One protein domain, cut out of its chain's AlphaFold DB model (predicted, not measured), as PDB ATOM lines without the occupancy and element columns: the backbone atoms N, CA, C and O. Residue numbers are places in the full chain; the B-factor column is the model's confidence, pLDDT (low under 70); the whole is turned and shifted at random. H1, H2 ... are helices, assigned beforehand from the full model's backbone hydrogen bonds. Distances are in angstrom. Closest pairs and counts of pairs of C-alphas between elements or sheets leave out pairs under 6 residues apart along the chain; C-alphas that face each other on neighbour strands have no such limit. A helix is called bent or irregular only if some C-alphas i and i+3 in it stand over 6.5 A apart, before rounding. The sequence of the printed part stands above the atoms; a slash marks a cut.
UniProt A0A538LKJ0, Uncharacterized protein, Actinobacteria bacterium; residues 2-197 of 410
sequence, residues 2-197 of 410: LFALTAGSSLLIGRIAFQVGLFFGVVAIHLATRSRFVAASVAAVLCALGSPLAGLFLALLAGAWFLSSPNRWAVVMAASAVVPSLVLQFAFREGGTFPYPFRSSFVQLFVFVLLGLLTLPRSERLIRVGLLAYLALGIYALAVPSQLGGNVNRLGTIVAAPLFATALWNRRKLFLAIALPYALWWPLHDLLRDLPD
ATOM      1  N   LEU A   2     -31.806  20.663 -17.934       93.56
ATOM      2  CA  LEU A   2     -33.216  20.686 -17.490       93.56
ATOM      3  C   LEU A   2     -33.619  19.512 -16.586       93.56
ATOM      4  O   LEU A   2     -34.249  19.737 -15.565       93.56
ATOM      5  N   PHE A   3     -33.200  18.284 -16.913       93.50
ATOM      6  CA  PHE A   3     -33.447  17.125 -16.047       93.50
ATOM      7  C   PHE A   3     -32.818  17.287 -14.656       93.50
ATOM      8  O   PHE A   3     -33.446  16.965 -13.660       93.50
ATOM      9  N   ALA A   4     -31.593  17.818 -14.577       92.06
ATOM     10  CA  ALA A   4     -30.926  18.051 -13.297       92.06
ATOM     11  C   ALA A   4     -31.643  19.135 -12.477       92.06
ATOM     12  O   ALA A   4     -31.757  18.993 -11.267       92.06
ATOM     13  N   LEU A   5     -32.178  20.173 -13.132       91.94
ATOM     14  CA  LEU A   5     -32.969  21.216 -12.477       91.94
ATOM     15  C   LEU A   5     -34.263  20.648 -11.873       91.94
ATOM     16  O   LEU A   5     -34.538  20.864 -10.697       91.94
ATOM     17  N   THR A   6     -35.047  19.907 -12.659       92.81
ATOM     18  CA  THR A   6     -36.355  19.388 -12.224       92.81
ATOM     19  C   THR A   6     -36.238  18.190 -11.277       92.81
ATOM     20  O   THR A   6     -37.006  18.068 -10.326       92.81
ATOM     21  N   ALA A   7     -35.249  17.313 -11.474       91.81
ATOM     22  CA  ALA A   7     -34.928  16.275 -10.498       91.81
ATOM     23  C   ALA A   7     -34.359  16.892  -9.208       91.81
ATOM     24  O   ALA A   7     -34.723  16.460  -8.116       91.81
ATOM     25  N   GLY A   8     -33.530  17.934  -9.326       90.19
ATOM     26  CA  GLY A   8     -32.968  18.680  -8.202       90.19
ATOM     27  C   GLY A   8     -34.031  19.369  -7.350       90.19
ATOM     28  O   GLY A   8     -33.996  19.240  -6.131       90.19
ATOM     29  N   SER A   9     -35.034  20.014  -7.955       88.12
ATOM     30  CA  SER A   9     -36.127  20.632  -7.185       88.12
ATOM     31  C   SER A   9     -36.901  19.603  -6.358       88.12
ATOM     32  O   SER A   9     -37.238  19.859  -5.207       88.12
ATOM     33  N   SER A  10     -37.110  18.403  -6.904       87.75
ATOM     34  CA  SER A  10     -37.742  17.288  -6.194       87.75
ATOM     35  C   SER A  10     -36.874  16.750  -5.038       87.75
ATOM     36  O   SER A  10     -37.418  16.336  -4.013       87.75
ATOM     37  N   LEU A  11     -35.538  16.786  -5.153       86.44
ATOM     38  CA  LEU A  11     -34.626  16.483  -4.035       86.44
ATOM     39  C   LEU A  11     -34.722  17.527  -2.914       86.44
ATOM     40  O   LEU A  11     -34.784  17.143  -1.749       86.44
ATOM     41  N   LEU A  12     -34.778  18.820  -3.259       85.19
ATOM     42  CA  LEU A  12     -34.831  19.921  -2.285       85.19
ATOM     43  C   LEU A  12     -36.075  19.878  -1.387       85.19
ATOM     44  O   LEU A  12     -36.014  20.307  -0.243       85.19
ATOM     45  N   ILE A  13     -37.177  19.309  -1.876       81.44
ATOM     46  CA  ILE A  13     -38.421  19.114  -1.113       81.44
ATOM     47  C   ILE A  13     -38.509  17.723  -0.450       81.44
ATOM     48  O   ILE A  13     -39.599  17.214  -0.190       81.44
ATOM     49  N   GLY A  14     -37.369  17.062  -0.217       81.44
ATOM     50  CA  GLY A  14     -37.270  15.870   0.634       81.44
ATOM     51  C   GLY A  14     -37.691  14.541  -0.005       81.44
ATOM     52  O   GLY A  14     -37.835  13.538   0.694       81.44
ATOM     53  N   ARG A  15     -37.870  14.457  -1.332       87.75
ATOM     54  CA  ARG A  15     -38.347  13.227  -2.011       87.75
ATOM     55  C   ARG A  15     -37.228  12.197  -2.259       87.75
ATOM     56  O   ARG A  15     -37.122  11.649  -3.355       87.75
ATOM     57  N   ILE A  16     -36.407  11.901  -1.250       90.56
ATOM     58  CA  ILE A  16     -35.168  11.103  -1.374       90.56
ATOM     59  C   ILE A  16     -35.434   9.681  -1.890       90.56
ATOM     60  O   ILE A  16     -34.848   9.278  -2.892       90.56
ATOM     61  N   ALA A  17     -36.356   8.932  -1.273       92.62
ATOM     62  CA  ALA A  17     -36.654   7.553  -1.688       92.62
ATOM     63  C   ALA A  17     -37.093   7.475  -3.163       92.62
ATOM     64  O   ALA A  17     -36.617   6.648  -3.941       92.62
ATOM     65  N   PHE A  18     -37.943   8.416  -3.590       94.75
ATOM     66  CA  PHE A  18     -38.365   8.513  -4.986       94.75
ATOM     67  C   PHE A  18     -37.192   8.769  -5.941       94.75
ATOM     68  O   PHE A  18     -37.175   8.216  -7.035       94.75
ATOM     69  N   GLN A  19     -36.200   9.555  -5.524       94.75
ATOM     70  CA  GLN A  19     -35.016   9.871  -6.326       94.75
ATOM     71  C   GLN A  19     -34.060   8.684  -6.452       94.75
ATOM     72  O   GLN A  19     -33.523   8.451  -7.532       94.75
ATOM     73  N   VAL A  20     -33.916   7.880  -5.394       96.62
ATOM     74  CA  VAL A  20     -33.203   6.593  -5.466       96.62
ATOM     75  C   VAL A  20     -33.885   5.669  -6.477       96.62
ATOM     76  O   VAL A  20     -33.224   5.115  -7.356       96.62
ATOM     77  N   GLY A  21     -35.216   5.554  -6.418       97.38
ATOM     78  CA  GLY A  21     -35.986   4.801  -7.410       97.38
ATOM     79  C   GLY A  21     -35.802   5.348  -8.833       97.38
ATOM     80  O   GLY A  21     -35.500   4.595  -9.756       97.38
ATOM     81  N   LEU A  22     -35.903   6.669  -9.012       96.75
ATOM     82  CA  LEU A  22     -35.707   7.345 -10.297       96.75
ATOM     83  C   LEU A  22     -34.319   7.068 -10.890       96.75
ATOM     84  O   LEU A  22     -34.229   6.789 -12.085       96.75
ATOM     85  N   PHE A  23     -33.259   7.115 -10.078       97.12
ATOM     86  CA  PHE A  23     -31.896   6.796 -10.504       97.12
ATOM     87  C   PHE A  23     -31.831   5.403 -11.138       97.12
ATOM     88  O   PHE A  23     -31.418   5.264 -12.291       97.12
ATOM     89  N   PHE A  24     -32.318   4.380 -10.431       98.50
ATOM     90  CA  PHE A  24     -32.348   3.018 -10.962       98.50
ATOM     91  C   PHE A  24     -33.287   2.874 -12.165       98.50
ATOM     92  O   PHE A  24     -32.983   2.117 -13.085       98.50
ATOM     93  N   GLY A  25     -34.380   3.639 -12.220       98.06
ATOM     94  CA  GLY A  25     -35.256   3.709 -13.389       98.06
ATOM     95  C   GLY A  25     -34.547   4.240 -14.637       98.06
ATOM     96  O   GLY A  25     -34.648   3.643 -15.708       98.06
ATOM     97  N   VAL A  26     -33.764   5.314 -14.507       97.31
ATOM     98  CA  VAL A  26     -32.941   5.855 -15.603       97.31
ATOM     99  C   VAL A  26     -31.861   4.855 -16.021       97.31
ATOM    100  O   VAL A  26     -31.659   4.645 -17.218       97.31
ATOM    101  N   VAL A  27     -31.212   4.186 -15.062       98.50
ATOM    102  CA  VAL A  27     -30.241   3.113 -15.341       98.50
ATOM    103  C   VAL A  27     -30.900   1.958 -16.103       98.50
ATOM    104  O   VAL A  27     -30.338   1.488 -17.093       98.50
ATOM    105  N   ALA A  28     -32.106   1.537 -15.715       98.56
ATOM    106  CA  ALA A  28     -32.854   0.488 -16.408       98.56
ATOM    107  C   ALA A  28     -33.136   0.865 -17.870       98.56
ATOM    108  O   ALA A  28     -32.862   0.077 -18.776       98.56
ATOM    109  N   ILE A  29     -33.592   2.098 -18.117       97.25
ATOM    110  CA  ILE A  29     -33.824   2.623 -19.472       97.25
ATOM    111  C   ILE A  29     -32.515   2.651 -20.274       97.25
ATOM    112  O   ILE A  29     -32.470   2.189 -21.417       97.25
ATOM    113  N   HIS A  30     -31.426   3.144 -19.680       98.06
ATOM    114  CA  HIS A  30     -30.118   3.192 -20.331       98.06
ATOM    115  C   HIS A  30     -29.629   1.791 -20.733       98.06
ATOM    116  O   HIS A  30     -29.198   1.576 -21.864       98.06
ATOM    117  N   LEU A  31     -29.753   0.805 -19.847       98.38
ATOM    118  CA  LEU A  31     -29.362  -0.576 -20.131       98.38
ATOM    119  C   LEU A  31     -30.254  -1.222 -21.200       98.38
ATOM    120  O   LEU A  31     -29.743  -1.917 -22.081       98.38
ATOM    121  N   ALA A  32     -31.562  -0.953 -21.176       97.25
ATOM    122  CA  ALA A  32     -32.503  -1.455 -22.175       97.25
ATOM    123  C   ALA A  32     -32.209  -0.906 -23.582       97.25
ATOM    124  O   ALA A  32     -32.230  -1.668 -24.548       97.25
ATOM    125  N   THR A  33     -31.848   0.378 -23.705       96.00
ATOM    126  CA  THR A  33     -31.446   0.976 -25.000       96.00
ATOM    127  C   THR A  33     -30.130   0.410 -25.546       96.00
ATOM    128  O   THR A  33     -29.886   0.476 -26.746       96.00
ATOM    129  N   ARG A  34     -29.303  -0.205 -24.690       97.19
ATOM    130  CA  ARG A  34     -28.091  -0.959 -25.062       97.19
ATOM    131  C   ARG A  34     -28.329  -2.469 -25.184       97.19
ATOM    132  O   ARG A  34     -27.367  -3.234 -25.191       97.19
ATOM    133  N   SER A  35     -29.589  -2.906 -25.208       96.19
ATOM    134  CA  SER A  35     -29.994  -4.318 -25.279       96.19
ATOM    135  C   SER A  35     -29.477  -5.201 -24.131       96.19
ATOM    136  O   SER A  35     -29.491  -6.428 -24.224       96.19
ATOM    137  N   ARG A  36     -29.069  -4.605 -23.002       97.81
ATOM    138  CA  ARG A  36     -28.640  -5.317 -21.787       97.81
ATOM    139  C   ARG A  36     -29.846  -5.634 -20.903       97.81
ATOM    140  O   ARG A  36     -29.943  -5.168 -19.771       97.81
ATOM    141  N   PHE A  37     -30.790  -6.406 -21.437       97.50
ATOM    142  CA  PHE A  37     -32.126  -6.542 -20.849       97.50
ATOM    143  C   PHE A  37     -32.145  -7.180 -19.457       97.50
ATOM    144  O   PHE A  37     -32.897  -6.725 -18.605       97.50
ATOM    145  N   VAL A  38     -31.282  -8.162 -19.183       97.56
ATOM    146  CA  VAL A  38     -31.183  -8.768 -17.842       97.56
ATOM    147  C   VAL A  38     -30.746  -7.730 -16.807       97.56
ATOM    148  O   VAL A  38     -31.382  -7.578 -15.767       97.56
ATOM    149  N   ALA A  39     -29.703  -6.956 -17.116       98.19
ATOM    150  CA  ALA A  39     -29.240  -5.885 -16.239       98.19
ATOM    151  C   ALA A  39     -30.301  -4.778 -16.087       98.19
ATOM    152  O   ALA A  39     -30.475  -4.241 -14.994       98.19
ATOM    153  N   ALA A  40     -31.054  -4.476 -17.150       98.44
ATOM    154  CA  ALA A  40     -32.184  -3.551 -17.089       98.44
ATOM    155  C   ALA A  40     -33.293  -4.050 -16.148       98.44
ATOM    156  O   ALA A  40     -33.828  -3.263 -15.373       98.44
ATOM    157  N   SER A  41     -33.605  -5.349 -16.155       98.06
ATOM    158  CA  SER A  41     -34.567  -5.960 -15.229       98.06
ATOM    159  C   SER A  41     -34.090  -5.921 -13.777       98.06
ATOM    160  O   SER A  41     -34.879  -5.594 -12.895       98.06
ATOM    161  N   VAL A  42     -32.801  -6.166 -13.517       98.44
ATOM    162  CA  VAL A  42     -32.224  -5.998 -12.169       98.44
ATOM    163  C   VAL A  42     -32.351  -4.544 -11.708       98.44
ATOM    164  O   VAL A  42     -32.834  -4.285 -10.608       98.44
ATOM    165  N   ALA A  43     -32.006  -3.580 -12.565       98.69
ATOM    166  CA  ALA A  43     -32.194  -2.162 -12.265       98.69
ATOM    167  C   ALA A  43     -33.679  -1.799 -12.061       98.69
ATOM    168  O   ALA A  43     -33.994  -0.973 -11.213       98.69
ATOM    169  N   ALA A  44     -34.608  -2.450 -12.768       98.69
ATOM    170  CA  ALA A  44     -36.044  -2.268 -12.569       98.69
ATOM    171  C   ALA A  44     -36.527  -2.778 -11.197       98.69
ATOM    172  O   ALA A  44     -37.343  -2.113 -10.559       98.69
ATOM    173  N   VAL A  45     -35.980  -3.897 -10.703       98.69
ATOM    174  CA  VAL A  45     -36.227  -4.361  -9.324       98.69
ATOM    175  C   VAL A  45     -35.704  -3.339  -8.314       98.69
ATOM    176  O   VAL A  45     -36.431  -2.951  -7.403       98.69
ATOM    177  N   LEU A  46     -34.475  -2.846  -8.496       98.50
ATOM    178  CA  LEU A  46     -33.890  -1.823  -7.619       98.50
ATOM    179  C   LEU A  46     -34.673  -0.501  -7.659       98.50
ATOM    180  O   LEU A  46     -34.827   0.150  -6.629       98.50
ATOM    181  N   CYS A  47     -35.231  -0.135  -8.816       98.50
ATOM    182  CA  CYS A  47     -36.138   1.003  -8.970       98.50
ATOM    183  C   CYS A  47     -37.372   0.855  -8.068       98.50
ATOM    184  O   CYS A  47     -37.683   1.767  -7.303       98.50
ATOM    185  N   ALA A  48     -38.023  -0.312  -8.099       97.88
ATOM    186  CA  ALA A  48     -39.192  -0.609  -7.274       97.88
ATOM    187  C   ALA A  48     -38.870  -0.647  -5.770       97.88
ATOM    188  O   ALA A  48     -39.640  -0.127  -4.965       97.88
ATOM    189  N   LEU A  49     -37.724  -1.225  -5.393       96.75
ATOM    190  CA  LEU A  49     -37.270  -1.283  -3.999       96.75
ATOM    191  C   LEU A  49     -36.857   0.092  -3.455       96.75
ATOM    192  O   LEU A  49     -37.093   0.372  -2.285       96.75
ATOM    193  N   GLY A  50     -36.277   0.956  -4.294       96.25
ATOM    194  CA  GLY A  50     -35.991   2.345  -3.933       96.25
ATOM    195  C   GLY A  50     -37.268   3.175  -3.793       96.25
ATOM    196  O   GLY A  50     -37.410   3.962  -2.860       96.25
ATOM    197  N   SER A  51     -38.227   2.982  -4.703       96.19
ATOM    198  CA  SER A  51     -39.556   3.577  -4.602       96.19
ATOM    199  C   SER A  51     -40.596   2.793  -5.409       96.19
ATOM    200  O   SER A  51     -40.528   2.786  -6.643       96.19
ATOM    201  N   PRO A  52     -41.648   2.254  -4.761       95.31
ATOM    202  CA  PRO A  52     -42.741   1.579  -5.460       95.31
ATOM    203  C   PRO A  52     -43.394   2.435  -6.550       95.31
ATOM    204  O   PRO A  52     -43.795   1.933  -7.599       95.31
ATOM    205  N   LEU A  53     -43.451   3.748  -6.321       95.56
ATOM    206  CA  LEU A  53     -43.979   4.721  -7.269       95.56
ATOM    207  C   LEU A  53     -43.075   4.893  -8.499       95.56
ATOM    208  O   LEU A  53     -43.577   4.968  -9.618       95.56
ATOM    209  N   ALA A  54     -41.751   4.934  -8.317       97.62
ATOM    210  CA  ALA A  54     -40.816   4.967  -9.441       97.62
ATOM    211  C   ALA A  54     -40.893   3.667 -10.258       97.62
ATOM    212  O   ALA A  54     -40.920   3.720 -11.489       97.62
ATOM    213  N   GLY A  55     -41.023   2.518  -9.582       98.06
ATOM    214  CA  GLY A  55     -41.283   1.224 -10.216       98.06
ATOM    215  C   GLY A  55     -42.557   1.233 -11.068       98.06
ATOM    216  O   GLY A  55     -42.519   0.854 -12.236       98.06
ATOM    217  N   LEU A  56     -43.664   1.773 -10.543       97.81
ATOM    218  CA  LEU A  56     -44.911   1.948 -11.295       97.81
ATOM    219  C   LEU A  56     -44.718   2.804 -12.558       97.81
ATOM    220  O   LEU A  56     -45.194   2.432 -13.630       97.81
ATOM    221  N   PHE A  57     -43.997   3.925 -12.465       98.25
ATOM    222  CA  PHE A  57     -43.708   4.767 -13.632       98.25
ATOM    223  C   PHE A  57     -42.814   4.065 -14.661       98.25
ATOM    224  O   PHE A  57     -43.052   4.183 -15.865       98.25
ATOM    225  N   LEU A  58     -41.817   3.299 -14.213       98.44
ATOM    226  CA  LEU A  58     -40.980   2.495 -15.102       98.44
ATOM    227  C   LEU A  58     -41.797   1.397 -15.794       98.44
ATOM    228  O   LEU A  58     -41.615   1.161 -16.988       98.44
ATOM    229  N   ALA A  59     -42.726   0.763 -15.081       98.31
ATOM    230  CA  ALA A  59     -43.630  -0.232 -15.642       98.31
ATOM    231  C   ALA A  59     -44.588   0.367 -16.675       98.31
ATOM    232  O   ALA A  59     -44.808  -0.233 -17.725       98.31
ATOM    233  N   LEU A  60     -45.098   1.575 -16.420       97.88
ATOM    234  CA  LEU A  60     -45.903   2.336 -17.374       97.88
ATOM    235  C   LEU A  60     -45.120   2.602 -18.672       97.88
ATOM    236  O   LEU A  60     -45.632   2.375 -19.768       97.88
ATOM    237  N   LEU A  61     -43.858   3.030 -18.553       97.12
ATOM    238  CA  LEU A  61     -42.971   3.248 -19.696       97.12
ATOM    239  C   LEU A  61     -42.668   1.941 -20.444       97.12
ATOM    240  O   LEU A  61     -42.698   1.913 -21.673       97.12
ATOM    241  N   ALA A  62     -42.409   0.856 -19.717       97.81
ATOM    242  CA  ALA A  62     -42.196  -0.469 -20.286       97.81
ATOM    243  C   ALA A  62     -43.447  -0.975 -21.032       97.81
ATOM    244  O   ALA A  62     -43.337  -1.518 -22.129       97.81
ATOM    245  N   GLY A  63     -44.643  -0.720 -20.498       97.62
ATOM    246  CA  GLY A  63     -45.912  -0.986 -21.176       97.62
ATOM    247  C   GLY A  63     -46.071  -0.163 -22.457       97.62
ATOM    248  O   GLY A  63     -46.416  -0.708 -23.503       97.62
ATOM    249  N   ALA A  64     -45.742   1.132 -22.422       97.06
ATOM    250  CA  ALA A  64     -45.757   1.981 -23.616       97.06
ATOM    251  C   ALA A  64     -44.748   1.520 -24.683       97.06
ATOM    252  O   ALA A  64     -45.053   1.556 -25.880       97.06
ATOM    253  N   TRP A  65     -43.572   1.045 -24.259       97.00
ATOM    254  CA  TRP A  65     -42.588   0.411 -25.136       97.00
ATOM    255  C   TRP A  65     -43.161  -0.853 -25.784       97.00
ATOM    256  O   TRP A  65     -43.131  -0.948 -27.010       97.00
ATOM    257  N   PHE A  66     -43.769  -1.755 -25.009       97.38
ATOM    258  CA  PHE A  66     -44.412  -2.964 -25.530       97.38
ATOM    259  C   PHE A  66     -45.505  -2.650 -26.565       97.38
ATOM    260  O   PHE A  66     -45.515  -3.230 -27.645       97.38
ATOM    261  N   LEU A  67     -46.390  -1.691 -26.276       96.75
ATOM    262  CA  LEU A  67     -47.475  -1.292 -27.184       96.75
ATOM    263  C   LEU A  67     -46.979  -0.611 -28.468       96.75
ATOM    264  O   LEU A  67     -47.666  -0.621 -29.491       96.75
ATOM    265  N   SER A  68     -45.801   0.011 -28.421       95.06
ATOM    266  CA  SER A  68     -45.211   0.697 -29.577       95.06
ATOM    267  C   SER A  68     -44.330  -0.222 -30.415       95.06
ATOM    268  O   SER A  68     -44.211  -0.033 -31.624       95.06
ATOM    269  N   SER A  69     -43.685  -1.195 -29.779       93.12
ATOM    270  CA  SER A  69     -42.773  -2.155 -30.393       93.12
ATOM    271  C   SER A  69     -42.760  -3.427 -29.538       93.12
ATOM    272  O   SER A  69     -41.967  -3.513 -28.595       93.12
ATOM    273  N   PRO A  70     -43.643  -4.401 -29.832       92.62
ATOM    274  CA  PRO A  70     -43.795  -5.603 -29.021       92.62
ATOM    275  C   PRO A  70     -42.462  -6.317 -28.804       92.62
ATOM    276  O   PRO A  70     -41.800  -6.755 -29.742       92.62
ATOM    277  N   ASN A  71     -42.055  -6.414 -27.541       92.50
ATOM    278  CA  ASN A  71     -40.811  -7.049 -27.132       92.50
ATOM    279  C   ASN A  71     -41.025  -7.734 -25.779       92.50
ATOM    280  O   ASN A  71     -41.463  -7.094 -24.823       92.50
ATOM    281  N   ARG A  72     -40.679  -9.023 -25.673       96.56
ATOM    282  CA  ARG A  72     -40.792  -9.781 -24.414       96.56
ATOM    283  C   ARG A  72     -40.059  -9.107 -23.252       96.56
ATOM    284  O   ARG A  72     -40.527  -9.150 -22.121       96.56
ATOM    285  N   TRP A  73     -38.943  -8.432 -23.525       97.00
ATOM    286  CA  TRP A  73     -38.154  -7.749 -22.504       97.00
ATOM    287  C   TRP A  73     -38.855  -6.523 -21.925       97.00
ATOM    288  O   TRP A  73     -38.619  -6.192 -20.767       97.00
ATOM    289  N   ALA A  74     -39.765  -5.898 -22.674       96.81
ATOM    290  CA  ALA A  74     -40.618  -4.838 -22.150       96.81
ATOM    291  C   ALA A  74     -41.561  -5.385 -21.066       96.81
ATOM    292  O   ALA A  74     -41.686  -4.793 -19.997       96.81
ATOM    293  N   VAL A  75     -42.139  -6.570 -21.291       97.88
ATOM    294  CA  VAL A  75     -42.988  -7.261 -20.306       97.88
ATOM    295  C   VAL A  75     -42.177  -7.680 -19.080       97.88
ATOM    296  O   VAL A  75     -42.589  -7.413 -17.955       97.88
ATOM    297  N   VAL A  76     -40.994  -8.274 -19.281       98.19
ATOM    298  CA  VAL A  76     -40.108  -8.678 -18.174       98.19
ATOM    299  C   VAL A  76     -39.692  -7.466 -17.339       98.19
ATOM    300  O   VAL A  76     -39.716  -7.534 -16.111       98.19
ATOM    301  N   MET A  77     -39.341  -6.344 -17.971       97.88
ATOM    302  CA  MET A  77     -38.983  -5.111 -17.267       97.88
ATOM    303  C   MET A  77     -40.178  -4.520 -16.507       97.88
ATOM    304  O   MET A  77     -40.017  -4.133 -15.353       97.88
ATOM    305  N   ALA A  78     -41.376  -4.509 -17.107       98.06
ATOM    306  CA  ALA A  78     -42.599  -4.069 -16.436       98.06
ATOM    307  C   ALA A  78     -42.902  -4.922 -15.196       98.06
ATOM    308  O   ALA A  78     -43.113  -4.385 -14.112       98.06
ATOM    309  N   ALA A  79     -42.848  -6.249 -15.333       98.31
ATOM    310  CA  ALA A  79     -43.037  -7.173 -14.220       98.31
ATOM    311  C   ALA A  79     -41.976  -6.962 -13.127       98.31
ATOM    312  O   ALA A  79     -42.319  -6.851 -11.952       98.31
ATOM    313  N   SER A  80     -40.705  -6.812 -13.511       98.38
ATOM    314  CA  SER A  80     -39.591  -6.553 -12.583       98.38
ATOM    315  C   SER A  80     -39.778  -5.258 -11.784       98.38
ATOM    316  O   SER A  80     -39.393  -5.197 -10.620       98.38
ATOM    317  N   ALA A  81     -40.401  -4.240 -12.383       97.88
ATOM    318  CA  ALA A  81     -40.662  -2.951 -11.748       97.88
ATOM    319  C   ALA A  81     -41.917  -2.930 -10.845       97.88
ATOM    320  O   ALA A  81     -42.088  -1.998 -10.061       97.88
ATOM    321  N   VAL A  82     -42.802  -3.931 -10.942       97.19
ATOM    322  CA  VAL A  82     -44.083  -3.971 -10.201       97.19
ATOM    323  C   VAL A  82     -44.111  -5.061  -9.136       97.19
ATOM    324  O   VAL A  82     -44.583  -4.816  -8.026       97.19
ATOM    325  N   VAL A  83     -43.604  -6.259  -9.441       97.88
ATOM    326  CA  VAL A  83     -43.692  -7.428  -8.551       97.88
ATOM    327  C   VAL A  83     -43.113  -7.161  -7.154       97.88
ATOM    328  O   VAL A  83     -43.811  -7.480  -6.192       97.88
ATOM    329  N   PRO A  84     -41.929  -6.532  -6.982       96.50
ATOM    330  CA  PRO A  84     -41.407  -6.237  -5.645       96.50
ATOM    331  C   PRO A  84     -42.371  -5.381  -4.811       96.50
ATOM    332  O   PRO A  84     -42.635  -5.690  -3.650       96.50
ATOM    333  N   SER A  85     -42.963  -4.356  -5.427       93.56
ATOM    334  CA  SER A  85     -43.950  -3.479  -4.790       93.56
ATOM    335  C   SER A  85     -45.217  -4.231  -4.391       93.56
ATOM    336  O   SER A  85     -45.719  -4.027  -3.289       93.56
ATOM    337  N   LEU A  86     -45.720  -5.127  -5.249       93.50
ATOM    338  CA  LEU A  86     -46.895  -5.950  -4.942       93.50
ATOM    339  C   LEU A  86     -46.625  -6.927  -3.795       93.50
ATOM    340  O   LEU A  86     -47.476  -7.091  -2.924       93.50
ATOM    341  N   VAL A  87     -45.439  -7.542  -3.761       93.50
ATOM    342  CA  VAL A  87     -45.026  -8.428  -2.662       93.50
ATOM    343  C   VAL A  87     -44.988  -7.656  -1.342       93.50
ATOM    344  O   VAL A  87     -45.542  -8.121  -0.346       93.50
ATOM    345  N   LEU A  88     -44.399  -6.456  -1.337       91.00
ATOM    346  CA  LEU A  88     -44.346  -5.607  -0.146       91.00
ATOM    347  C   LEU A  88     -45.736  -5.132   0.292       91.00
ATOM    348  O   LEU A  88     -46.049  -5.226   1.472       91.00
ATOM    349  N   GLN A  89     -46.595  -4.691  -0.630       89.19
ATOM    350  CA  GLN A  89     -47.973  -4.288  -0.307       89.19
ATOM    351  C   GLN A  89     -48.811  -5.455   0.224       89.19
ATOM    352  O   GLN A  89     -49.629  -5.282   1.127       89.19
ATOM    353  N   PHE A  90     -48.600  -6.659  -0.311       90.12
ATOM    354  CA  PHE A  90     -49.276  -7.856   0.170       90.12
ATOM    355  C   PHE A  90     -48.832  -8.226   1.590       90.12
ATOM    356  O   PHE A  90     -49.677  -8.573   2.423       90.12
ATOM    357  N   ALA A  91     -47.527  -8.128   1.867       90.81
ATOM    358  CA  ALA A  91     -46.944  -8.410   3.172       90.81
ATOM    359  C   ALA A  91     -47.273  -7.324   4.216       90.81
ATOM    360  O   ALA A  91     -47.537  -7.647   5.373       90.81
ATOM    361  N   PHE A  92     -47.302  -6.049   3.831       89.25
ATOM    362  CA  PHE A  92     -47.487  -4.907   4.731       89.25
ATOM    363  C   PHE A  92     -48.712  -4.085   4.310       89.25
ATOM    364  O   PHE A  92     -48.634  -3.155   3.510       89.25
ATOM    365  N   ARG A  93     -49.877  -4.441   4.865       84.44
ATOM    366  CA  ARG A  93     -51.193  -3.914   4.457       84.44
ATOM    367  C   ARG A  93     -51.610  -2.639   5.195       84.44
ATOM    368  O   ARG A  93     -52.733  -2.543   5.686       84.44
ATOM    369  N   GLU A  94     -50.722  -1.657   5.273       80.62
ATOM    370  CA  GLU A  94     -51.029  -0.396   5.962       80.62
ATOM    371  C   GLU A  94     -52.067   0.441   5.195       80.62
ATOM    372  O   GLU A  94     -53.073   0.872   5.763       80.62
ATOM    373  N   GLY A  95     -51.905   0.586   3.876       84.06
ATOM    374  CA  GLY A  95     -52.862   1.285   3.012       84.06
ATOM    375  C   GLY A  95     -52.919   2.798   3.258       84.06
ATOM    376  O   GLY A  95     -51.889   3.440   3.460       84.06
ATOM    377  N   GLY A  96     -54.121   3.372   3.186       87.56
ATOM    378  CA  GLY A  96     -54.348   4.816   3.296       87.56
ATOM    379  C   GLY A  96     -54.463   5.525   1.946       87.56
ATOM    380  O   GLY A  96     -54.283   4.922   0.883       87.56
ATOM    381  N   THR A  97     -54.800   6.812   1.990       90.00
ATOM    382  CA  THR A  97     -55.132   7.610   0.801       90.00
ATOM    383  C   THR A  97     -54.337   8.901   0.760       90.00
ATOM    384  O   THR A  97     -54.180   9.569   1.774       90.00
ATOM    385  N   PHE A  98     -53.834   9.271  -0.416       89.81
ATOM    386  CA  PHE A  98     -53.206  10.575  -0.612       89.81
ATOM    387  C   PHE A  98     -54.148  11.494  -1.407       89.81
ATOM    388  O   PHE A  98     -54.683  11.048  -2.426       89.81
ATOM    389  N   PRO A  99     -54.356  12.764  -1.002       89.38
ATOM    390  CA  PRO A  99     -55.208  13.696  -1.733       89.38
ATOM    391  C   PRO A  99     -54.839  13.819  -3.207       89.38
ATOM    392  O   PRO A  99     -53.660  13.913  -3.562       89.38
ATOM    393  N   TYR A 100     -55.856  13.896  -4.063       93.75
ATOM    394  CA  TYR A 100     -55.671  14.261  -5.462       93.75
ATOM    395  C   TYR A 100     -56.796  15.171  -5.963       93.75
ATOM    396  O   TYR A 100     -57.720  14.728  -6.644       93.75
ATOM    397  N   PRO A 101     -56.765  16.459  -5.582       91.44
ATOM    398  CA  PRO A 101     -57.799  17.402  -5.970       91.44
ATOM    399  C   PRO A 101     -57.811  17.625  -7.486       91.44
ATOM    400  O   PRO A 101     -56.772  17.822  -8.125       91.44
ATOM    401  N   PHE A 102     -59.018  17.667  -8.056       94.25
ATOM    402  CA  PHE A 102     -59.210  17.833  -9.496       94.25
ATOM    403  C   PHE A 102     -58.535  19.109 -10.029       94.25
ATOM    404  O   PHE A 102     -57.696  19.048 -10.926       94.25
ATOM    405  N   ARG A 103     -58.861  20.271  -9.443       91.88
ATOM    406  CA  ARG A 103     -58.450  21.587  -9.967       91.88
ATOM    407  C   ARG A 103     -56.962  21.881  -9.778       91.88
ATOM    408  O   ARG A 103     -56.323  22.362 -10.703       91.88
ATOM    409  N   SER A 104     -56.419  21.619  -8.591       86.62
ATOM    410  CA  SER A 104     -55.044  22.002  -8.248       86.62
ATOM    411  C   SER A 104     -54.001  20.934  -8.568       86.62
ATOM    412  O   SER A 104     -52.820  21.258  -8.563       86.62
ATOM    413  N   SER A 105     -54.390  19.688  -8.868       92.44
ATOM    414  CA  SER A 105     -53.426  18.614  -9.152       92.44
ATOM    415  C   SER A 105     -53.712  17.863 -10.451       92.44
ATOM    416  O   SER A 105     -52.817  17.778 -11.291       92.44
ATOM    417  N   PHE A 106     -54.928  17.356 -10.677       96.88
ATOM    418  CA  PHE A 106     -55.219  16.584 -11.899       96.88
ATOM    419  C   PHE A 106     -55.119  17.424 -13.178       96.88
ATOM    420  O   PHE A 106     -54.526  16.981 -14.163       96.88
ATOM    421  N   VAL A 107     -55.626  18.663 -13.152       96.88
ATOM    422  CA  VAL A 107     -55.531  19.592 -14.292       96.88
ATOM    423  C   VAL A 107     -54.079  19.802 -14.732       96.88
ATOM    424  O   VAL A 107     -53.824  19.923 -15.926       96.88
ATOM    425  N   GLN A 108     -53.114  19.781 -13.809       95.62
ATOM    426  CA  GLN A 108     -51.701  19.929 -14.157       95.62
ATOM    427  C   GLN A 108     -51.214  18.760 -15.036       95.62
ATOM    428  O   GLN A 108     -50.690  18.957 -16.132       95.62
ATOM    429  N   LEU A 109     -51.480  17.520 -14.612       97.56
ATOM    430  CA  LEU A 109     -51.158  16.334 -15.409       97.56
ATOM    431  C   LEU A 109     -51.865  16.361 -16.765       97.56
ATOM    432  O   LEU A 109     -51.241  16.079 -17.789       97.56
ATOM    433  N   PHE A 110     -53.144  16.740 -16.780       98.19
ATOM    434  CA  PHE A 110     -53.919  16.854 -18.010       98.19
ATOM    435  C   PHE A 110     -53.307  17.866 -18.990       98.19
ATOM    436  O   PHE A 110     -53.124  17.537 -20.160       98.19
ATOM    437  N   VAL A 111     -52.929  19.061 -18.522       97.31
ATOM    438  CA  VAL A 111     -52.284  20.095 -19.349       97.31
ATOM    439  C   VAL A 111     -50.946  19.603 -19.896       97.31
ATOM    440  O   VAL A 111     -50.690  19.763 -21.088       97.31
ATOM    441  N   PHE A 112     -50.118  18.947 -19.079       97.31
ATOM    442  CA  PHE A 112     -48.869  18.341 -19.550       97.31
ATOM    443  C   PHE A 112     -49.107  17.335 -20.685       97.31
ATOM    444  O   PHE A 112     -48.449  17.407 -21.729       97.31
ATOM    445  N   VAL A 113     -50.063  16.418 -20.506       97.94
ATOM    446  CA  VAL A 113     -50.400  15.418 -21.527       97.94
ATOM    447  C   VAL A 113     -50.943  16.085 -22.787       97.94
ATOM    448  O   VAL A 113     -50.501  15.749 -23.886       97.94
ATOM    449  N   LEU A 114     -51.851  17.051 -22.646       97.88
ATOM    450  CA  LEU A 114     -52.435  17.781 -23.767       97.88
ATOM    451  C   LEU A 114     -51.357  18.513 -24.573       97.88
ATOM    452  O   LEU A 114     -51.276  18.336 -25.789       97.88
ATOM    453  N   LEU A 115     -50.475  19.261 -23.902       96.31
ATOM    454  CA  LEU A 115     -49.335  19.921 -24.539       96.31
ATOM    455  C   LEU A 115     -48.452  18.906 -25.266       96.31
ATOM    456  O   LEU A 115     -48.101  19.124 -26.425       96.31
ATOM    457  N   GLY A 116     -48.139  17.765 -24.652       95.56
ATOM    458  CA  GLY A 116     -47.354  16.725 -25.310       95.56
ATOM    459  C   GLY A 116     -48.035  16.148 -26.551       95.56
ATOM    460  O   GLY A 116     -47.408  16.037 -27.603       95.56
ATOM    461  N   LEU A 117     -49.330  15.841 -26.487       95.94
ATOM    462  CA  LEU A 117     -50.069  15.285 -27.622       95.94
ATOM    463  C   LEU A 117     -50.247  16.285 -28.774       95.94
ATOM    464  O   LEU A 117     -50.275  15.855 -29.931       95.94
ATOM    465  N   LEU A 118     -50.343  17.583 -28.484       94.44
ATOM    466  CA  LEU A 118     -50.460  18.637 -29.496       94.44
ATOM    467  C   LEU A 118     -49.108  18.987 -30.134       94.44
ATOM    468  O   LEU A 118     -49.023  19.200 -31.344       94.44
ATOM    469  N   THR A 119     -48.039  19.031 -29.339       92.81
ATOM    470  CA  THR A 119     -46.736  19.539 -29.791       92.81
ATOM    471  C   THR A 119     -45.831  18.459 -30.382       92.81
ATOM    472  O   THR A 119     -45.140  18.726 -31.373       92.81
ATOM    473  N   LEU A 120     -45.843  17.238 -29.831       90.75
ATOM    474  CA  LEU A 120     -44.922  16.173 -30.232       90.75
ATOM    475  C   LEU A 120     -45.280  15.584 -31.607       90.75
ATOM    476  O   LEU A 120     -46.458  15.321 -31.879       90.75
ATOM    477  N   PRO A 121     -44.287  15.303 -32.473       87.69
ATOM    478  CA  PRO A 121     -44.519  14.648 -33.757       87.69
ATOM    479  C   PRO A 121     -45.227  13.294 -33.612       87.69
ATOM    480  O   PRO A 121     -45.002  12.557 -32.653       87.69
ATOM    481  N   ARG A 122     -46.049  12.924 -34.602       89.62
ATOM    482  CA  ARG A 122     -46.732  11.616 -34.622       89.62
ATOM    483  C   ARG A 122     -45.766  10.427 -34.719       89.62
ATOM    484  O   ARG A 122     -46.129   9.338 -34.293       89.62
ATOM    485  N   SER A 123     -44.549  10.648 -35.223       90.19
ATOM    486  CA  SER A 123     -43.482   9.641 -35.282       90.19
ATOM    487  C   SER A 123     -43.000   9.192 -33.900       90.19
ATOM    488  O   SER A 123     -42.514   8.076 -33.761       90.19
ATOM    489  N   GLU A 124     -43.173  10.018 -32.864       91.38
ATOM    490  CA  GLU A 124     -42.757   9.718 -31.488       91.38
ATOM    491  C   GLU A 124     -43.778   8.812 -30.773       91.38
ATOM    492  O   GLU A 124     -44.315   9.146 -29.712       91.38
ATOM    493  N   ARG A 125     -44.097   7.659 -31.379       93.94
ATOM    494  CA  ARG A 125     -45.189   6.769 -30.946       93.94
ATOM    495  C   ARG A 125     -45.051   6.343 -29.484       93.94
ATOM    496  O   ARG A 125     -46.027   6.437 -28.746       93.94
ATOM    497  N   LEU A 126     -43.845   5.958 -29.058       94.81
ATOM    498  CA  LEU A 126     -43.565   5.530 -27.684       94.81
ATOM    499  C   LEU A 126     -43.917   6.613 -26.663       94.81
ATOM    500  O   LEU A 126     -44.610   6.334 -25.686       94.81
ATOM    501  N   ILE A 127     -43.502   7.856 -26.913       94.81
ATOM    502  CA  ILE A 127     -43.781   8.976 -26.009       94.81
ATOM    503  C   ILE A 127     -45.283   9.265 -25.982       94.81
ATOM    504  O   ILE A 127     -45.856   9.438 -24.910       94.81
ATOM    505  N   ARG A 128     -45.951   9.273 -27.142       96.44
ATOM    506  CA  ARG A 128     -47.396   9.546 -27.223       96.44
ATOM    507  C   ARG A 128     -48.231   8.480 -26.514       96.44
ATOM    508  O   ARG A 128     -49.155   8.832 -25.787       96.44
ATOM    509  N   VAL A 129     -47.896   7.199 -26.681       97.19
ATOM    510  CA  VAL A 129     -48.538   6.100 -25.940       97.19
ATOM    511  C   VAL A 129     -48.256   6.232 -24.443       97.19
ATOM    512  O   VAL A 129     -49.175   6.091 -23.644       97.19
ATOM    513  N   GLY A 130     -47.024   6.581 -24.061       97.31
ATOM    514  CA  GLY A 130     -46.664   6.853 -22.668       97.31
ATOM    515  C   GLY A 130     -47.482   7.987 -22.045       97.31
ATOM    516  O   GLY A 130     -47.967   7.841 -20.929       97.31
ATOM    517  N   LEU A 131     -47.709   9.085 -22.775       98.06
ATOM    518  CA  LEU A 131     -48.554  10.197 -22.326       98.06
ATOM    519  C   LEU A 131     -50.016   9.776 -22.130       98.06
ATOM    520  O   LEU A 131     -50.629  10.158 -21.137       98.06
ATOM    521  N   LEU A 132     -50.569   8.967 -23.039       98.31
ATOM    522  CA  LEU A 132     -51.929   8.435 -22.903       98.31
ATOM    523  C   LEU A 132     -52.046   7.464 -21.723       98.31
ATOM    524  O   LEU A 132     -53.000   7.548 -20.953       98.31
ATOM    525  N   ALA A 133     -51.059   6.586 -21.538       98.06
ATOM    526  CA  ALA A 133     -50.999   5.691 -20.388       98.06
ATOM    527  C   ALA A 133     -50.871   6.481 -19.073       98.06
ATOM    528  O   ALA A 133     -51.508   6.140 -18.079       98.06
ATOM    529  N   TYR A 134     -50.104   7.574 -19.071       98.44
ATOM    530  CA  TYR A 134     -49.950   8.446 -17.908       98.44
ATOM    531  C   TYR A 134     -51.231   9.226 -17.596       98.44
ATOM    532  O   TYR A 134     -51.590   9.358 -16.428       98.44
ATOM    533  N   LEU A 135     -51.974   9.662 -18.620       98.56
ATOM    534  CA  LEU A 135     -53.315  10.221 -18.447       98.56
ATOM    535  C   LEU A 135     -54.286   9.199 -17.859       98.56
ATOM    536  O   LEU A 135     -54.998   9.526 -16.914       98.56
ATOM    537  N   ALA A 136     -54.288   7.963 -18.366       98.44
ATOM    538  CA  ALA A 136     -55.110   6.889 -17.818       98.44
ATOM    539  C   ALA A 136     -54.762   6.607 -16.347       98.44
ATOM    540  O   ALA A 136     -55.662   6.482 -15.518       98.44
ATOM    541  N   LEU A 137     -53.470   6.596 -15.997       98.25
ATOM    542  CA  LEU A 137     -53.019   6.465 -14.612       98.25
ATOM    543  C   LEU A 137     -53.466   7.652 -13.743       98.25
ATOM    544  O   LEU A 137     -53.874   7.456 -12.602       98.25
ATOM    545  N   GLY A 138     -53.431   8.873 -14.281       98.12
ATOM    546  CA  GLY A 138     -53.954  10.066 -13.617       98.12
ATOM    547  C   GLY A 138     -55.465   9.989 -13.376       98.12
ATOM    548  O   GLY A 138     -55.921  10.297 -12.282       98.12
ATOM    549  N   ILE A 139     -56.244   9.530 -14.357       98.25
ATOM    550  CA  ILE A 139     -57.693   9.317 -14.203       98.25
ATOM    551  C   ILE A 139     -57.961   8.242 -13.145       98.25
ATOM    552  O   ILE A 139     -58.804   8.439 -12.274       98.25
ATOM    553  N   TYR A 140     -57.205   7.141 -13.168       97.69
ATOM    554  CA  TYR A 140     -57.287   6.102 -12.142       97.69
ATOM    555  C   TYR A 140     -56.996   6.661 -10.743       97.69
ATOM    556  O   TYR A 140     -57.775   6.433  -9.825       97.69
ATOM    557  N   ALA A 141     -55.925   7.445 -10.583       96.94
ATOM    558  CA  ALA A 141     -55.569   8.059  -9.304       96.94
ATOM    559  C   ALA A 141     -56.638   9.039  -8.787       96.94
ATOM    560  O   ALA A 141     -56.756   9.229  -7.579       96.94
ATOM    561  N   LEU A 142     -57.397   9.669  -9.690       95.75
ATOM    562  CA  LEU A 142     -58.505  10.564  -9.351       95.75
ATOM    563  C   LEU A 142     -59.759   9.785  -8.931       95.75
ATOM    564  O   LEU A 142     -60.447  10.192  -8.000       95.75
ATOM    565  N   ALA A 143     -60.056   8.683  -9.620       96.62
ATOM    566  CA  ALA A 143     -61.264   7.892  -9.402       96.62
ATOM    567  C   ALA A 143     -61.141   6.888  -8.245       96.62
ATOM    568  O   ALA A 143     -62.145   6.552  -7.623       96.62
ATOM    569  N   VAL A 144     -59.930   6.395  -7.963       95.31
ATOM    570  CA  VAL A 144     -59.682   5.328  -6.987       95.31
ATOM    571  C   VAL A 144     -58.839   5.856  -5.821       95.31
ATOM    572  O   VAL A 144     -57.616   6.003  -5.962       95.31
ATOM    573  N   PRO A 145     -59.455   6.104  -4.645       90.88
ATOM    574  CA  PRO A 145     -58.735   6.508  -3.445       90.88
ATOM    575  C   PRO A 145     -57.653   5.485  -3.092       90.88
ATOM    576  O   PRO A 145     -57.929   4.313  -2.839       90.88
ATOM    577  N   SER A 146     -56.399   5.923  -3.110       92.19
ATOM    578  CA  SER A 146     -55.240   5.068  -2.855       92.19
ATOM    579  C   SER A 146     -54.033   5.901  -2.425       92.19
ATOM    580  O   SER A 146     -54.060   7.132  -2.452       92.19
ATOM    581  N   GLN A 147     -52.941   5.229  -2.066       90.75
ATOM    582  CA  GLN A 147     -51.659   5.872  -1.755       90.75
ATOM    583  C   GLN A 147     -51.049   6.608  -2.963       90.75
ATOM    584  O   GLN A 147     -50.174   7.460  -2.782       90.75
ATOM    585  N   LEU A 148     -51.491   6.281  -4.188       93.44
ATOM    586  CA  LEU A 148     -51.019   6.919  -5.411       93.44
ATOM    587  C   LEU A 148     -51.387   8.405  -5.405       93.44
ATOM    588  O   LEU A 148     -50.483   9.233  -5.400       93.44
ATOM    589  N   GLY A 149     -52.682   8.733  -5.349       93.81
ATOM    590  CA  GLY A 149     -53.192  10.108  -5.277       93.81
ATOM    591  C   GLY A 149     -52.395  11.122  -6.111       93.81
ATOM    592  O   GLY A 149     -51.935  10.827  -7.214       93.81
ATOM    593  N   GLY A 150     -52.151  12.308  -5.546       93.56
ATOM    594  CA  GLY A 150     -51.313  13.346  -6.153       93.56
ATOM    595  C   GLY A 150     -49.846  12.973  -6.367       93.56
ATOM    596  O   GLY A 150     -49.159  13.658  -7.126       93.56
ATOM    597  N   ASN A 151     -49.353  11.864  -5.799       94.06
ATOM    598  CA  ASN A 151     -48.000  11.394  -6.097       94.06
ATOM    599  C   ASN A 151     -47.845  10.972  -7.563       94.06
ATOM    600  O   ASN A 151     -46.720  10.977  -8.066       94.06
ATOM    601  N   VAL A 152     -48.946  10.682  -8.274       96.94
ATOM    602  CA  VAL A 152     -48.917  10.421  -9.719       96.94
ATOM    603  C   VAL A 152     -48.223  11.548 -10.488       96.94
ATOM    604  O   VAL A 152     -47.456  11.252 -11.393       96.94
ATOM    605  N   ASN A 153     -48.365  12.811 -10.062       95.88
ATOM    606  CA  ASN A 153     -47.793  13.977 -10.742       95.88
ATOM    607  C   ASN A 153     -46.256  14.031 -10.723       95.88
ATOM    608  O   ASN A 153     -45.663  14.734 -11.546       95.88
ATOM    609  N   ARG A 154     -45.595  13.287  -9.821       95.00
ATOM    610  CA  ARG A 154     -44.136  13.364  -9.622       95.00
ATOM    611  C   ARG A 154     -43.351  13.086 -10.902       95.00
ATOM    612  O   ARG A 154     -42.367  13.775 -11.161       95.00
ATOM    613  N   LEU A 155     -43.793  12.133 -11.729       95.31
ATOM    614  CA  LEU A 155     -43.125  11.846 -12.999       95.31
ATOM    615  C   LEU A 155     -43.130  13.079 -13.907       95.31
ATOM    616  O   LEU A 155     -42.072  13.520 -14.354       95.31
ATOM    617  N   GLY A 156     -44.313  13.656 -14.128       95.31
ATOM    618  CA  GLY A 156     -44.519  14.828 -14.979       95.31
ATOM    619  C   GLY A 156     -43.666  16.019 -14.551       95.31
ATOM    620  O   GLY A 156     -42.983  16.601 -15.391       95.31
ATOM    621  N   THR A 157     -43.607  16.305 -13.245       94.88
ATOM    622  CA  THR A 157     -42.784  17.404 -12.707       94.88
ATOM    623  C   THR A 157     -41.299  17.271 -13.051       94.88
ATOM    624  O   THR A 157     -40.614  18.273 -13.221       94.88
ATOM    625  N   ILE A 158     -40.791  16.047 -13.226       95.00
ATOM    626  CA  ILE A 158     -39.382  15.806 -13.547       95.00
ATOM    627  C   ILE A 158     -39.153  15.751 -15.054       95.00
ATOM    628  O   ILE A 158     -38.208  16.361 -15.561       95.00
ATOM    629  N   VAL A 159     -39.995  15.019 -15.784       95.44
ATOM    630  CA  VAL A 159     -39.717  14.696 -17.189       95.44
ATOM    631  C   VAL A 159     -40.242  15.734 -18.173       95.44
ATOM    632  O   VAL A 159     -39.731  15.779 -19.286       95.44
ATOM    633  N   ALA A 160     -41.210  16.581 -17.804       96.06
ATOM    634  CA  ALA A 160     -41.871  17.473 -18.760       96.06
ATOM    635  C   ALA A 160     -40.895  18.409 -19.492       96.06
ATOM    636  O   ALA A 160     -40.855  18.427 -20.723       96.06
ATOM    637  N   ALA A 161     -40.067  19.150 -18.748       96.19
ATOM    638  CA  ALA A 161     -39.125  20.107 -19.324       96.19
ATOM    639  C   ALA A 161     -38.050  19.442 -20.210       96.19
ATOM    640  O   ALA A 161     -37.903  19.853 -21.366       96.19
ATOM    641  N   PRO A 162     -37.308  18.409 -19.750       95.88
ATOM    642  CA  PRO A 162     -36.336  17.736 -20.610       95.88
ATOM    643  C   PRO A 162     -36.991  17.023 -21.803       95.88
ATOM    644  O   PRO A 162     -36.419  17.038 -22.895       95.88
ATOM    645  N   LEU A 163     -38.189  16.448 -21.647       94.94
ATOM    646  CA  LEU A 163     -38.918  15.806 -22.744       94.94
ATOM    647  C   LEU A 163     -39.253  16.802 -23.859       94.94
ATOM    648  O   LEU A 163     -38.938  16.554 -25.021       94.94
ATOM    649  N   PHE A 164     -39.858  17.943 -23.523       95.12
ATOM    650  CA  PHE A 164     -40.205  18.944 -24.533       95.12
ATOM    651  C   PHE A 164     -38.969  19.550 -25.184       95.12
ATOM    652  O   PHE A 164     -38.939  19.678 -26.407       95.12
ATOM    653  N   ALA A 165     -37.925  19.855 -24.411       94.44
ATOM    654  CA  ALA A 165     -36.688  20.378 -24.975       94.44
ATOM    655  C   ALA A 165     -36.072  19.398 -25.984       94.44
ATOM    656  O   ALA A 165     -35.825  19.771 -27.126       94.44
ATOM    657  N   THR A 166     -35.892  18.131 -25.607       92.50
ATOM    658  CA  THR A 166     -35.284  17.125 -26.496       92.50
ATOM    659  C   THR A 166     -36.114  16.869 -27.755       92.50
ATOM    660  O   THR A 166     -35.557  16.803 -28.850       92.50
ATOM    661  N   ALA A 167     -37.440  16.776 -27.634       90.81
ATOM    662  CA  ALA A 167     -38.301  16.437 -28.763       90.81
ATOM    663  C   ALA A 167     -38.607  17.616 -29.709       90.81
ATOM    664  O   ALA A 167     -38.913  17.392 -30.885       90.81
ATOM    665  N   LEU A 168     -38.552  18.864 -29.222       92.06
ATOM    666  CA  LEU A 168     -39.015  20.040 -29.972       92.06
ATOM    667  C   LEU A 168     -37.901  21.016 -30.377       92.06
ATOM    668  O   LEU A 168     -38.102  21.745 -31.349       92.06
ATOM    669  N   TRP A 169     -36.735  21.027 -29.714       90.94
ATOM    670  CA  TRP A 169     -35.682  22.049 -29.905       90.94
ATOM    671  C   TRP A 169     -35.268  22.263 -31.368       90.94
ATOM    672  O   TRP A 169     -35.232  23.397 -31.847       90.94
ATOM    673  N   ASN A 170     -35.035  21.176 -32.106       88.75
ATOM    674  CA  ASN A 170     -34.593  21.241 -33.505       88.75
ATOM    675  C   ASN A 170     -35.738  21.228 -34.526       88.75
ATOM    676  O   ASN A 170     -35.500  21.464 -35.705       88.75
ATOM    677  N   ARG A 171     -36.973  20.922 -34.107       84.25
ATOM    678  CA  ARG A 171     -38.085  20.637 -35.032       84.25
ATOM    679  C   ARG A 171     -39.209  21.670 -34.971       84.25
ATOM    680  O   ARG A 171     -39.892  21.886 -35.965       84.25
ATOM    681  N   ARG A 172     -39.467  22.246 -33.792       88.31
ATOM    682  CA  ARG A 172     -40.726  22.928 -33.448       88.31
ATOM    683  C   ARG A 172     -40.520  24.007 -32.368       88.31
ATOM    684  O   ARG A 172     -41.185  23.995 -31.335       88.31
ATOM    685  N   LYS A 173     -39.604  24.957 -32.606       91.12
ATOM    686  CA  LYS A 173     -39.197  25.989 -31.623       91.12
ATOM    687  C   LYS A 173     -40.360  26.813 -31.051       91.12
ATOM    688  O   LYS A 173     -40.369  27.071 -29.855       91.12
ATOM    689  N   LEU A 174     -41.361  27.162 -31.867       92.44
ATOM    690  CA  LEU A 174     -42.550  27.889 -31.394       92.44
ATOM    691  C   LEU A 174     -43.350  27.075 -30.366       92.44
ATOM    692  O   LEU A 174     -43.706  27.579 -29.308       92.44
ATOM    693  N   PHE A 175     -43.581  25.790 -30.639       91.94
ATOM    694  CA  PHE A 175     -44.265  24.906 -29.695       91.94
ATOM    695  C   PHE A 175     -43.454  24.694 -28.415       91.94
ATOM    696  O   PHE A 175     -44.033  24.609 -27.335       91.94
ATOM    697  N   LEU A 176     -42.123  24.650 -28.520       92.94
ATOM    698  CA  LEU A 176     -41.259  24.617 -27.345       92.94
ATOM    699  C   LEU A 176     -41.404  25.891 -26.503       92.94
ATOM    700  O   LEU A 176     -41.530  25.786 -25.288       92.94
ATOM    701  N   ALA A 177     -41.435  27.068 -27.136       92.88
ATOM    702  CA  ALA A 177     -41.631  28.342 -26.443       92.88
ATOM    703  C   ALA A 177     -42.970  28.402 -25.683       92.88
ATOM    704  O   ALA A 177     -43.042  29.032 -24.634       92.88
ATOM    705  N   ILE A 178     -44.001  27.700 -26.167       91.62
ATOM    706  CA  ILE A 178     -45.308  27.585 -25.502       91.62
ATOM    707  C   ILE A 178     -45.281  26.555 -24.359       91.62
ATOM    708  O   ILE A 178     -45.806  26.813 -23.279       91.62
ATOM    709  N   ALA A 179     -44.692  25.376 -24.578       93.38
ATOM    710  CA  ALA A 179     -44.767  24.266 -23.625       93.38
ATOM    711  C   ALA A 179     -43.748  24.364 -22.473       93.38
ATOM    712  O   ALA A 179     -44.025  23.922 -21.355       93.38
ATOM    713  N   LEU A 180     -42.564  24.926 -22.733       94.19
ATOM    714  CA  LEU A 180     -41.465  24.979 -21.768       94.19
ATOM    715  C   LEU A 180     -41.771  25.827 -20.518       94.19
ATOM    716  O   LEU A 180     -41.430  25.357 -19.432       94.19
ATOM    717  N   PRO A 181     -42.431  27.004 -20.603       95.19
ATOM    718  CA  PRO A 181     -42.790  27.786 -19.419       95.19
ATOM    719  C   PRO A 181     -43.629  26.991 -18.420       95.19
ATOM    720  O   PRO A 181     -43.298  26.947 -17.239       95.19
ATOM    721  N   TYR A 182     -44.657  26.283 -18.899       95.19
ATOM    722  CA  TYR A 182     -45.479  25.417 -18.054       95.19
ATOM    723  C   TYR A 182     -44.655  24.277 -17.436       95.19
ATOM    724  O   TYR A 182     -44.741  24.010 -16.238       95.19
ATOM    725  N   ALA A 183     -43.815  23.628 -18.247       94.75
ATOM    726  CA  ALA A 183     -42.993  22.503 -17.814       94.75
ATOM    727  C   ALA A 183     -41.907  22.879 -16.788       94.75
ATOM    728  O   ALA A 183     -41.481  22.018 -16.021       94.75
ATOM    729  N   LEU A 184     -41.459  24.138 -16.775       94.50
ATOM    730  CA  LEU A 184     -40.566  24.690 -15.754       94.50
ATOM    731  C   LEU A 184     -41.336  25.170 -14.522       94.50
ATOM    732  O   LEU A 184     -40.912  24.908 -13.400       94.50
ATOM    733  N   TRP A 185     -42.474  25.840 -14.724       94.19
ATOM    734  CA  TRP A 185     -43.322  26.321 -13.637       94.19
ATOM    735  C   TRP A 185     -43.792  25.177 -12.742       94.19
ATOM    736  O   TRP A 185     -43.714  25.295 -11.528       94.19
ATOM    737  N   TRP A 186     -44.227  24.057 -13.322       93.06
ATOM    738  CA  TRP A 186     -44.846  22.967 -12.569       93.06
ATOM    739  C   TRP A 186     -43.976  22.416 -11.415       93.06
ATOM    740  O   TRP A 186     -44.449  22.431 -10.279       93.06
ATOM    741  N   PRO A 187     -42.714  21.987 -11.627       90.25
ATOM    742  CA  PRO A 187     -41.837  21.571 -10.528       90.25
ATOM    743  C   PRO A 187     -41.355  22.719  -9.630       90.25
ATOM    744  O   PRO A 187     -41.039  22.477  -8.466       90.25
ATOM    745  N   LEU A 188     -41.239  23.944 -10.153       88.06
ATOM    746  CA  LEU A 188     -40.744  25.094  -9.386       88.06
ATOM    747  C   LEU A 188     -41.820  25.700  -8.487       88.06
ATOM    748  O   LEU A 188     -41.492  26.251  -7.445       88.06
ATOM    749  N   HIS A 189     -43.090  25.582  -8.858       86.12
ATOM    750  CA  HIS A 189     -44.215  26.076  -8.077       86.12
ATOM    751  C   HIS A 189     -44.257  25.440  -6.684       86.12
ATOM    752  O   HIS A 189     -44.417  26.156  -5.700       86.12
ATOM    753  N   ASP A 190     -44.060  24.120  -6.588       79.06
ATOM    754  CA  ASP A 190     -43.984  23.417  -5.299       79.06
ATOM    755  C   ASP A 190     -42.840  23.976  -4.441       79.06
ATOM    756  O   ASP A 190     -43.046  24.322  -3.282       79.06
ATOM    757  N   LEU A 191     -41.655  24.143  -5.038       81.44
ATOM    758  CA  LEU A 191     -40.486  24.694  -4.353       81.44
ATOM    759  C   LEU A 191     -40.731  26.131  -3.872       81.44
ATOM    760  O   LEU A 191     -40.438  26.445  -2.726       81.44
ATOM    761  N   LEU A 192     -41.280  26.998  -4.726       84.44
ATOM    762  CA  LEU A 192     -41.561  28.401  -4.404       84.44
ATOM    763  C   LEU A 192     -42.652  28.550  -3.338       84.44
ATOM    764  O   LEU A 192     -42.599  29.487  -2.547       84.44
ATOM    765  N   ARG A 193     -43.623  27.632  -3.305       80.56
ATOM    766  CA  ARG A 193     -44.657  27.569  -2.265       80.56
ATOM    767  C   ARG A 193     -44.071  27.197  -0.902       80.56
ATOM    768  O   ARG A 193     -44.522  27.743   0.099       80.56
ATOM    769  N   ASP A 194     -43.097  26.290  -0.877       76.38
ATOM    770  CA  ASP A 194     -42.542  25.726   0.362       76.38
ATOM    771  C   ASP A 194     -41.327  26.516   0.888       76.38
ATOM    772  O   ASP A 194     -41.021  26.474   2.081       76.38
ATOM    773  N   LEU A 195     -40.656  27.290   0.025       79.50
ATOM    774  CA  LEU A 195     -39.465  28.076   0.368       79.50
ATOM    775  C   LEU A 195     -39.665  29.034   1.558       79.50
ATOM    776  O   LEU A 195     -38.803  29.033   2.440       79.50
ATOM    777  N   PRO A 196     -40.757  29.826   1.639       76.62
ATOM    778  CA  PRO A 196     -40.950  30.787   2.726       76.62
ATOM    779  C   PRO A 196     -40.993  30.142   4.118       76.62
ATOM    780  O   PRO A 196     -40.621  30.777   5.100       76.62
ATOM    781  N   ASP A 197     -41.403  28.873   4.203       69.50
ATOM    782  CA  ASP A 197     -41.574  28.151   5.467       69.50
ATOM    783  C   ASP A 197     -40.376  27.253   5.821       69.50
ATOM    784  O   ASP A 197     -40.371  26.611   6.874       69.50
TER     785      ASP A 197
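What this domain is: This is residues 2 to 197 of the 410 residues of an uncharacterized protein of Actinobacteria bacterium (UniProt A0A538LKJ0). Helices stand in an up-and-down bundle, each running against the one before it, in two groups: H2, H3, H4 and H5a make one, and H6, H7, H8 and H9 the other. H4 packs on H7 between the groups, H8a slants through the middle, and H1 packs on H8 and H9 and leads into H2. The printed part has 196 residues, with nine named helices, H1 to H9 in order along the chain, and no named strand; the class is all helix. It is compact, with a radius of gyration of the C-alphas of 16.4 A, and spans 46 by 41 by 29 A.

Where its parts are: H9, the longest, is residues 173 to 197, 37.2 A from C-alpha 173 at (-39.197, 25.989, -31.623) to C-alpha 197 at (-41.574, 28.151, 5.467). It is irregular, C-alphas 193 and 196 being 7.0 A apart, with a kink of 34 degrees near residue 188. H8, residues 149 to 168, was assigned as one helix by its hydrogen bonds but is bent, C-alphas 158 and 161 being 7.2 A apart; its arms are H8a, residues 149 to 158, and H8b, residues 161 to 168. H8a is itself irregular, with C-alphas 152 and 155 6.8 A apart. H7 is residues 125 to 143, 26.9 A. H6, residues 102 to 119, 23.9 A, is only just irregular: C-alphas 104 and 107 are 6.52 A apart. H5, residues 72 to 91, likewise one helix by its hydrogen bonds, is bent, C-alphas 81 and 84 being 7.0 A apart, into H5a, residues 72 to 81, and H5b, residues 84 to 91. H4 is residues 52 to 68, 24.3 A; H3 residues 37 to 50, 19.5 A; H2 residues 16 to 33, 26.0 A; H1 residues 2 to 12, 15.3 A, from (-33.216, 20.686, -17.490).

How they stand to each other: H9 touches H8b, opposite ways at 2 degrees, a shallow tilt, with closest C-alphas of Ala 161 and Ala 183 at 4.8 A. With residues 184 to 191 alone H9 touches H1, closest at Thr 6 and Pro 187, 6.1 A between C-alphas. H6 and H7, a hairpin, touch at Val 113 and Leu 131, their closest C-alphas, 5.6 A. H7 touches H4 at a steep tilt of 45 degrees, closest C-alphas Ala 64 and Gly 130, 5.0 A. H4 touches H5a at Ala 59 and Ala 78, closest C-alphas 4.1 A. H2 and H3, a hairpin, touch at Gly 21 and Cys 47, closest C-alphas 4.1 A. H3 and H9 are apart. Every O i to N i+4 pair is within hydrogen-bond range in H1, H2, H3, H4, H5a, H5b, H7 and H8b; it is 11 of 14 in H6, 14 of 21 in H9 and 2 of 6 in H8a, where 5 of 7 O i to N i+3 pairs are.

The domain as a whole: The C-alphas farthest apart, of Ala 91 and Leu 174, are 50.3 A apart. The printed part has no cut and no long link; H5 to H6, 10 residues, is short. Residue 197 alone is under 70 in pLDDT; the mean of the printed part is 93.8.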